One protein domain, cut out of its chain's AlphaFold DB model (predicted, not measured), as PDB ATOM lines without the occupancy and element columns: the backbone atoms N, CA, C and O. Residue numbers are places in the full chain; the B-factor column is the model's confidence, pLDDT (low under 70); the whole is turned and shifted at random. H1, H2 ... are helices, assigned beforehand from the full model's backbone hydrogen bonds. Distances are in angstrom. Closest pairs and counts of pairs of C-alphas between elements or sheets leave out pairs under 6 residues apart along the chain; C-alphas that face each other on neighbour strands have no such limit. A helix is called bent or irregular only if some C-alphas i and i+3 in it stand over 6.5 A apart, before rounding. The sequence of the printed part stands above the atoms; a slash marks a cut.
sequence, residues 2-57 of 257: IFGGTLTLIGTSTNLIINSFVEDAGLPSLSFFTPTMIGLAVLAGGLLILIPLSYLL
ATOM      1  N   ILE A   2       9.196  44.678 -19.488       69.44
ATOM      2  CA  ILE A   2      10.228  43.670 -19.824       69.44
ATOM      3  C   ILE A   2      10.007  42.996 -21.193       69.44
ATOM      4  O   ILE A   2      10.912  43.009 -22.017       69.44
ATOM      5  N   PHE A   3       8.800  42.498 -21.493       74.62
ATOM      6  CA  PHE A   3       8.507  41.875 -22.800       74.62
ATOM      7  C   PHE A   3       8.512  42.850 -23.989       74.62
ATOM      8  O   PHE A   3       8.656  42.430 -25.129       74.62
ATOM      9  N   GLY A   4       8.345  44.154 -23.743       73.69
ATOM     10  CA  GLY A   4       8.403  45.168 -24.801       73.69
ATOM     11  C   GLY A   4       9.839  45.462 -25.236       73.69
ATOM     12  O   GLY A   4      10.108  45.638 -26.420       73.69
ATOM     13  N   GLY A   5      10.775  45.450 -24.282       77.75
ATOM     14  CA  GLY A   5      12.192  45.704 -24.545       77.75
ATOM     15  C   GLY A   5      12.887  44.604 -25.356       77.75
ATOM     16  O   GLY A   5      13.906  44.859 -25.990       77.75
ATOM     17  N   THR A   6      12.344  43.387 -25.391       81.69
ATOM     18  CA  THR A   6      12.927  42.267 -26.151       81.69
ATOM     19  C   THR A   6      12.529  42.256 -27.627       81.69
ATOM     20  O   THR A   6      13.102  41.493 -28.399       81.69
ATOM     21  N   LEU A   7      11.568  43.089 -28.041       81.75
ATOM     22  CA  LEU A   7      11.047  43.109 -29.413       81.75
ATOM     23  C   LEU A   7      11.898  43.939 -30.381       81.75
ATOM     24  O   LEU A   7      11.803  43.720 -31.584       81.75
ATOM     25  N   THR A   8      12.716  44.873 -29.893       83.88
ATOM     26  CA  THR A   8      13.523  45.776 -30.732       83.88
ATOM     27  C   THR A   8      14.985  45.791 -30.297       83.88
ATOM     28  O   THR A   8      15.317  45.476 -29.151       83.88
ATOM     29  N   LEU A   9      15.876  46.177 -31.212       81.12
ATOM     30  CA  LEU A   9      17.312  46.275 -30.938       81.12
ATOM     31  C   LEU A   9      17.636  47.325 -29.859       81.12
ATOM     32  O   LEU A   9      18.492  47.093 -29.014       81.12
ATOM     33  N   ILE A  10      16.906  48.447 -29.845       83.75
ATOM     34  CA  ILE A  10      17.070  49.535 -28.858       83.75
ATOM     35  C   ILE A  10      16.319  49.234 -27.548       83.75
ATOM     36  O   ILE A  10      16.509  49.907 -26.537       83.75
ATOM     37  N   GLY A  11      15.475  48.199 -27.528       76.56
ATOM     38  CA  GLY A  11      14.587  47.925 -26.405       76.56
ATOM     39  C   GLY A  11      15.289  47.495 -25.110       76.56
ATOM     40  O   GLY A  11      14.708  47.656 -24.037       76.56
ATOM     41  N   THR A  12      16.531  46.994 -25.169       82.88
ATOM     42  CA  THR A  12      17.353  46.706 -23.979       82.88
ATOM     43  C   THR A  12      18.837  46.980 -24.223       82.88
ATOM     44  O   THR A  12      19.338  46.813 -25.333       82.88
ATOM     45  N   SER A  13      19.570  47.328 -23.156       86.69
ATOM     46  CA  SER A  13      21.032  47.496 -23.194       86.69
ATOM     47  C   SER A  13      21.758  46.226 -23.651       86.69
ATOM     48  O   SER A  13      22.781  46.311 -24.317       86.69
ATOM     49  N   THR A  14      21.211  45.046 -23.352       84.81
ATOM     50  CA  THR A  14      21.784  43.758 -23.762       84.81
ATOM     51  C   THR A  14      21.729  43.554 -25.276       84.81
ATOM     52  O   THR A  14      22.715  43.108 -25.855       84.81
ATOM     53  N   ASN A  15      20.624  43.929 -25.933       84.12
ATOM     54  CA  ASN A  15      20.501  43.833 -27.394       84.12
ATOM     55  C   ASN A  15      21.508  44.747 -28.113       84.12
ATOM     56  O   ASN A  15      22.076  44.346 -29.128       84.12
ATOM     57  N   LEU A  16      21.780  45.931 -27.554       86.25
ATOM     58  CA  LEU A  16      22.802  46.844 -28.074       86.25
ATOM     59  C   LEU A  16      24.221  46.296 -27.891       86.25
ATOM     60  O   LEU A  16      25.013  46.361 -28.824       86.25
ATOM     61  N   ILE A  17      24.527  45.696 -26.737       87.38
ATOM     62  CA  ILE A  17      25.832  45.055 -26.493       87.38
ATOM     63  C   ILE A  17      26.064  43.894 -27.471       87.38
ATOM     64  O   ILE A  17      27.156  43.754 -28.015       87.38
ATOM     65  N   ILE A  18      25.039  43.075 -27.730       85.38
ATOM     66  CA  ILE A  18      25.123  41.990 -28.719       85.38
ATOM     67  C   ILE A  18      25.377  42.559 -30.119       85.38
ATOM     68  O   ILE A  18      26.212  42.017 -30.838       85.38
ATOM     69  N   ASN A  19      24.718  43.661 -30.495       86.38
ATOM     70  CA  ASN A  19      24.989  44.333 -31.767       86.38
ATOM     71  C   ASN A  19      26.444  44.801 -31.872       86.38
ATOM     72  O   ASN A  19      27.077  44.555 -32.893       86.38
ATOM     73  N   SER A  20      26.991  45.395 -30.809       83.50
ATOM     74  CA  SER A  20      28.393  45.822 -30.780       83.50
ATOM     75  C   SER A  20      29.364  44.653 -30.972       83.50
ATOM     76  O   SER A  20      30.315  44.782 -31.730       83.50
ATOM     77  N   PHE A  21      29.097  43.481 -30.383       88.00
ATOM     78  CA  PHE A  21      29.930  42.291 -30.616       88.00
ATOM     79  C   PHE A  21      29.842  41.750 -32.050       88.00
ATOM     80  O   PHE A  21      30.824  41.216 -32.563       88.00
ATOM     81  N   VAL A  22      28.678  41.859 -32.698       86.50
ATOM     82  CA  VAL A  22      28.497  41.465 -34.107       86.50
ATOM     83  C   VAL A  22      29.267  42.417 -35.028       86.50
ATOM     84  O   VAL A  22      29.948  41.957 -35.945       86.50
ATOM     85  N   GLU A  23      29.222  43.719 -34.745       85.69
ATOM     86  CA  GLU A  23      30.000  44.742 -35.454       85.69
ATOM     87  C   GLU A  23      31.514  44.544 -35.259       85.69
ATOM     88  O   GLU A  23      32.259  44.549 -36.240       85.69
ATOM     89  N   ASP A  24      31.969  44.268 -34.031       87.12
ATOM     90  CA  ASP A  24      33.380  43.976 -33.715       87.12
ATOM     91  C   ASP A  24      33.893  42.698 -34.404       87.12
ATOM     92  O   ASP A  24      35.073  42.594 -34.743       87.12
ATOM     93  N   ALA A  25      33.013  41.726 -34.660       86.94
ATOM     94  CA  ALA A  25      33.332  40.507 -35.405       86.94
ATOM     95  C   ALA A  25      33.408  40.718 -36.934       86.94
ATOM     96  O   ALA A  25      33.665  39.763 -37.671       86.94
ATOM     97  N   GLY A  26      33.185  41.943 -37.426       83.88
ATOM     98  CA  GLY A  26      33.212  42.287 -38.851       83.88
ATOM     99  C   GLY A  26      31.958  41.872 -39.625       83.88
ATOM    100  O   GLY A  26      31.982  41.836 -40.857       83.88
ATOM    101  N   LEU A  27      30.870  41.538 -38.927       85.62
ATOM    102  CA  LEU A  27      29.571  41.230 -39.521       85.62
ATOM    103  C   LEU A  27      28.718  42.509 -39.647       85.62
ATOM    104  O   LEU A  27      28.937  43.479 -38.920       85.62
ATOM    105  N   PRO A  28      27.731  42.543 -40.562       81.81
ATOM    106  CA  PRO A  28      26.814  43.673 -40.664       81.81
ATOM    107  C   PRO A  28      25.969  43.825 -39.392       81.81
ATOM    108  O   PRO A  28      25.511  42.834 -38.818       81.81
ATOM    109  N   SER A  29      25.729  45.079 -38.996       80.56
ATOM    110  CA  SER A  29      24.891  45.445 -37.850       80.56
ATOM    111  C   SER A  29      23.505  44.799 -37.934       80.56
ATOM    112  O   SER A  29      22.899  44.733 -39.010       80.56
ATOM    113  N   LEU A  30      22.971  44.371 -36.793       81.88
ATOM    114  CA  LEU A  30      21.622  43.821 -36.688       81.88
ATOM    115  C   LEU A  30      20.592  44.897 -37.062       81.88
ATOM    116  O   LEU A  30      20.722  46.070 -36.718       81.88
ATOM    117  N   SER A  31      19.539  44.492 -37.770       83.00
ATOM    118  CA  SER A  31      18.429  45.387 -38.095       83.00
ATOM    119  C   SER A  31      17.595  45.676 -36.846       83.00
ATOM    120  O   SER A  31      17.550  44.894 -35.892       83.00
ATOM    121  N   PHE A  32      16.870  46.792 -36.868       82.25
ATOM    122  CA  PHE A  32      16.074  47.265 -35.737       82.25
ATOM    123  C   PHE A  32      15.083  46.210 -35.199       82.25
ATOM    124  O   PHE A  32      14.895  46.099 -33.984       82.25
ATOM    125  N   PHE A  33      14.509  45.393 -36.092       83.56
ATOM    126  CA  PHE A  33      13.539  44.332 -35.780       83.56
ATOM    127  C   PHE A  33      14.124  42.910 -35.831       83.56
ATOM    128  O   PHE A  33      13.389  41.922 -35.815       83.56
ATOM    129  N   THR A  34      15.448  42.755 -35.872       83.69
ATOM    130  CA  THR A  34      16.067  41.422 -35.841       83.69
ATOM    131  C   THR A  34      15.666  40.578 -34.616       83.69
ATOM    132  O   THR A  34      15.372  39.396 -34.804       83.69
ATOM    133  N   PRO A  35      15.559  41.117 -33.381       84.31
ATOM    134  CA  PRO A  35      15.127  40.310 -32.238       84.31
ATOM    135  C   PRO A  35      13.607  40.074 -32.182       84.31
ATOM    136  O   PRO A  35      13.154  39.279 -31.361       84.31
ATOM    137  N   THR A  36      12.801  40.705 -33.044       87.19
ATOM    138  CA  THR A  36      11.332  40.711 -32.935       87.19
ATOM    139  C   THR A  36      10.713  39.322 -32.985       87.19
ATOM    140  O   THR A  36       9.817  39.043 -32.196       87.19
ATOM    141  N   MET A  37      11.192  38.420 -33.850       84.69
ATOM    142  CA  MET A  37      10.650  37.053 -33.918       84.69
ATOM    143  C   MET A  37      10.857  36.281 -32.609       84.69
ATOM    144  O   MET A  37       9.954  35.588 -32.143       84.69
ATOM    145  N   ILE A  38      12.031  36.432 -31.997       85.06
ATOM    146  CA  ILE A  38      12.370  35.782 -30.726       85.06
ATOM    147  C   ILE A  38      11.592  36.452 -29.590       85.06
ATOM    148  O   ILE A  38      10.986  35.771 -28.764       85.06
ATOM    149  N   GLY A  39      11.537  37.786 -29.586       84.56
ATOM    150  CA  GLY A  39      10.754  38.569 -28.636       84.56
ATOM    151  C   GLY A  39       9.267  38.223 -28.674       84.56
ATOM    152  O   GLY A  39       8.653  38.102 -27.619       84.56
ATOM    153  N   LEU A  40       8.699  37.979 -29.860       88.31
ATOM    154  CA  LEU A  40       7.300  37.587 -30.035       88.31
ATOM    155  C   LEU A  40       7.034  36.177 -29.498       88.31
ATOM    156  O   LEU A  40       6.017  35.965 -28.844       88.31
ATOM    157  N   ALA A  41       7.952  35.230 -29.711       87.44
ATOM    158  CA  ALA A  41       7.846  33.888 -29.141       87.44
ATOM    159  C   ALA A  41       7.898  33.916 -27.602       87.44
ATOM    160  O   ALA A  41       7.085  33.274 -26.938       87.44
ATOM    161  N   VAL A  42       8.808  34.714 -27.029       86.25
ATOM    162  CA  VAL A  42       8.920  34.909 -25.573       86.25
ATOM    163  C   VAL A  42       7.699  35.641 -25.014       86.25
ATOM    164  O   VAL A  42       7.202  35.260 -23.956       86.25
ATOM    165  N   LEU A  43       7.179  36.652 -25.719       87.06
ATOM    166  CA  LEU A  43       5.945  37.345 -25.352       87.06
ATOM    167  C   LEU A  43       4.770  36.367 -25.351       87.06
ATOM    168  O   LEU A  43       4.059  36.302 -24.358       87.06
ATOM    169  N   ALA A  44       4.587  35.590 -26.420       88.69
ATOM    170  CA  ALA A  44       3.506  34.617 -26.531       88.69
ATOM    171  C   ALA A  44       3.585  33.559 -25.424       88.69
ATOM    172  O   ALA A  44       2.575  33.289 -24.780       88.69
ATOM    173  N   GLY A  45       4.775  33.016 -25.148       90.31
ATOM    174  CA  GLY A  45       4.996  32.074 -24.049       90.31
ATOM    175  C   GLY A  45       4.742  32.701 -22.676       90.31
ATOM    176  O   GLY A  45       4.049  32.119 -21.844       90.31
ATOM    177  N   GLY A  46       5.231  33.921 -22.457       84.38
ATOM    178  CA  GLY A  46       4.982  34.688 -21.241       84.38
ATOM    179  C   GLY A  46       3.497  34.959 -21.026       84.38
ATOM    180  O   GLY A  46       3.011  34.795 -19.916       84.38
ATOM    181  N   LEU A  47       2.758  35.300 -22.082       86.50
ATOM    182  CA  LEU A  47       1.316  35.549 -22.044       86.50
ATOM    183  C   LEU A  47       0.532  34.248 -21.807       86.50
ATOM    184  O   LEU A  47      -0.394  34.233 -21.001       86.50
ATOM    185  N   LEU A  48       0.952  33.142 -22.430       88.81
ATOM    186  CA  LEU A  48       0.402  31.801 -22.204       88.81
ATOM    187  C   LEU A  48       0.583  31.311 -20.768       88.81
ATOM    188  O   LEU A  48      -0.234  30.527 -20.305       88.81
ATOM    189  N   ILE A  49       1.633  31.753 -20.072       87.12
ATOM    190  CA  ILE A  49       1.850  31.455 -18.651       87.12
ATOM    191  C   ILE A  49       1.098  32.464 -17.777       87.12
ATOM    192  O   ILE A  49       0.407  32.077 -16.839       87.12
ATOM    193  N   LEU A  50       1.205  33.757 -18.084       84.12
ATOM    194  CA  LEU A  50       0.654  34.833 -17.267       84.12
ATOM    195  C   LEU A  50      -0.875  34.823 -17.264       84.12
ATOM    196  O   LEU A  50      -1.449  35.048 -16.210       84.12
ATOM    197  N   ILE A  51      -1.545  34.549 -18.388       84.44
ATOM    198  CA  ILE A  51      -3.016  34.495 -18.444       84.44
ATOM    199  C   ILE A  51      -3.573  33.448 -17.467       84.44
ATOM    200  O   ILE A  51      -4.314  33.837 -16.564       84.44
ATOM    201  N   PRO A  52      -3.233  32.149 -17.561       83.75
ATOM    202  CA  PRO A  52      -3.767  31.160 -16.631       83.75
ATOM    203  C   PRO A  52      -3.283  31.405 -15.201       83.75
ATOM    204  O   PRO A  52      -4.050  31.211 -14.262       83.75
ATOM    205  N   LEU A  53      -2.053  31.898 -15.015       81.50
ATOM    206  CA  LEU A  53      -1.547  32.212 -13.682       81.50
ATOM    207  C   LEU A  53      -2.241  33.438 -13.074       81.50
ATOM    208  O   LEU A  53      -2.441  33.466 -11.869       81.50
ATOM    209  N   SER A  54      -2.681  34.408 -13.882       77.56
ATOM    210  CA  SER A  54      -3.498  35.550 -13.439       77.56
ATOM    211  C   SER A  54      -4.889  35.132 -12.977       77.56
ATOM    212  O   SER A  54      -5.435  35.761 -12.079       77.56
ATOM    213  N   TYR A  55      -5.422  34.034 -13.521       73.75
ATOM    214  CA  TYR A  55      -6.654  33.412 -13.034       73.75
ATOM    215  C   TYR A  55      -6.446  32.574 -11.767       73.75
ATOM    216  O   TYR A  55      -7.391  32.377 -11.008       73.75
ATOM    217  N   LEU A  56      -5.230  32.063 -11.549       79.25
ATOM    218  CA  LEU A  56      -4.872  31.263 -10.374       79.25
ATOM    219  C   LEU A  56      -4.337  32.108  -9.212       79.25
ATOM    220  O   LEU A  56      -4.328  31.658  -8.066       79.25
ATOM    221  N   LEU A  57      -3.878  33.325  -9.503       71.38
ATOM    222  CA  LEU A  57      -3.533  34.321  -8.506       71.38
ATOM    223  C   LEU A  57      -4.779  34.550  -7.645       71.38
ATOM    224  O   LEU A  57      -5.836  34.876  -8.195       71.38
TER     225      LEU A  57
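This is residues 2 to 57 of the 257 residues of the protein "SLC13 family permease" of Vibrio alginolyticus (UniProt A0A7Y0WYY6). A long helix, H3, and a shorter one, H2, lie one beyond the other along the same long axis and run nearly opposite ways, joined by a long link, residues 25 to 35, that folds back along H2; the one-turn helix H1 sits beside the first half of H3. Residues 48 to 57, of which 48 to 56 belong to H3, stick out as an arm and add to the length of the whole. The printed part has 56 residues with three named helices, H1, H2 and H3 in that order along the chain, and no named strand; the class is all helix. The whole is loose, with a radius of gyration of the C-alphas of 14.4 A, and spans 49 by 17 by 14 A.

The longest helix, H3, holds residues 36 to 56 and measures 29.3 A from first to last C-alpha, from C-alpha 36 at (11.332, 40.711, -32.935) to C-alpha 56 at (-4.872, 31.263, -10.374). H2 holds residues 13 to 24 and measures 16.6 A, beginning with C-alpha 13 at (21.032, 47.496, -23.194). H1 holds residues 2 to 5, four residues, with C-alpha 2 at (10.228, 43.670, -19.824). None of the three is bent or irregular.

H3 touches H1 with its residues 39 to 43 alone. Their closest C-alphas are those of Phe 3 and Leu 43, 5.8 A apart, and 4 pairs of C-alphas are within 8 A. The centres of H1 and H3 are 11.4 A apart. H2 touches no helix: H2 and H3 are apart, and H1 and H2 are apart, with no C-alpha of the one within 8 A of the other. In H2 every O i to N i+4 pair is within hydrogen-bond range, and in H3 16 of 17 are; H1 is too short for such a pair, and its one O i to N i+3 pair is within range.

The outline is a rod, and the two C-alphas farthest apart are those of Gly 26 and Leu 56, at 48.8 A. Residues 48 to 57, of which 48 to 56 belong to H3, stand free; the body without them has 46 residues, spans 37 by 17 by 13 A and has a radius of gyration of 11.1 A. The printed part has no cut. The link from H1 to H2 is short, with 7 residues, and the link from H2 to H3 is long, with 11. The mean pLDDT of the printed part is 83.4, and residue 2 alone is under 70.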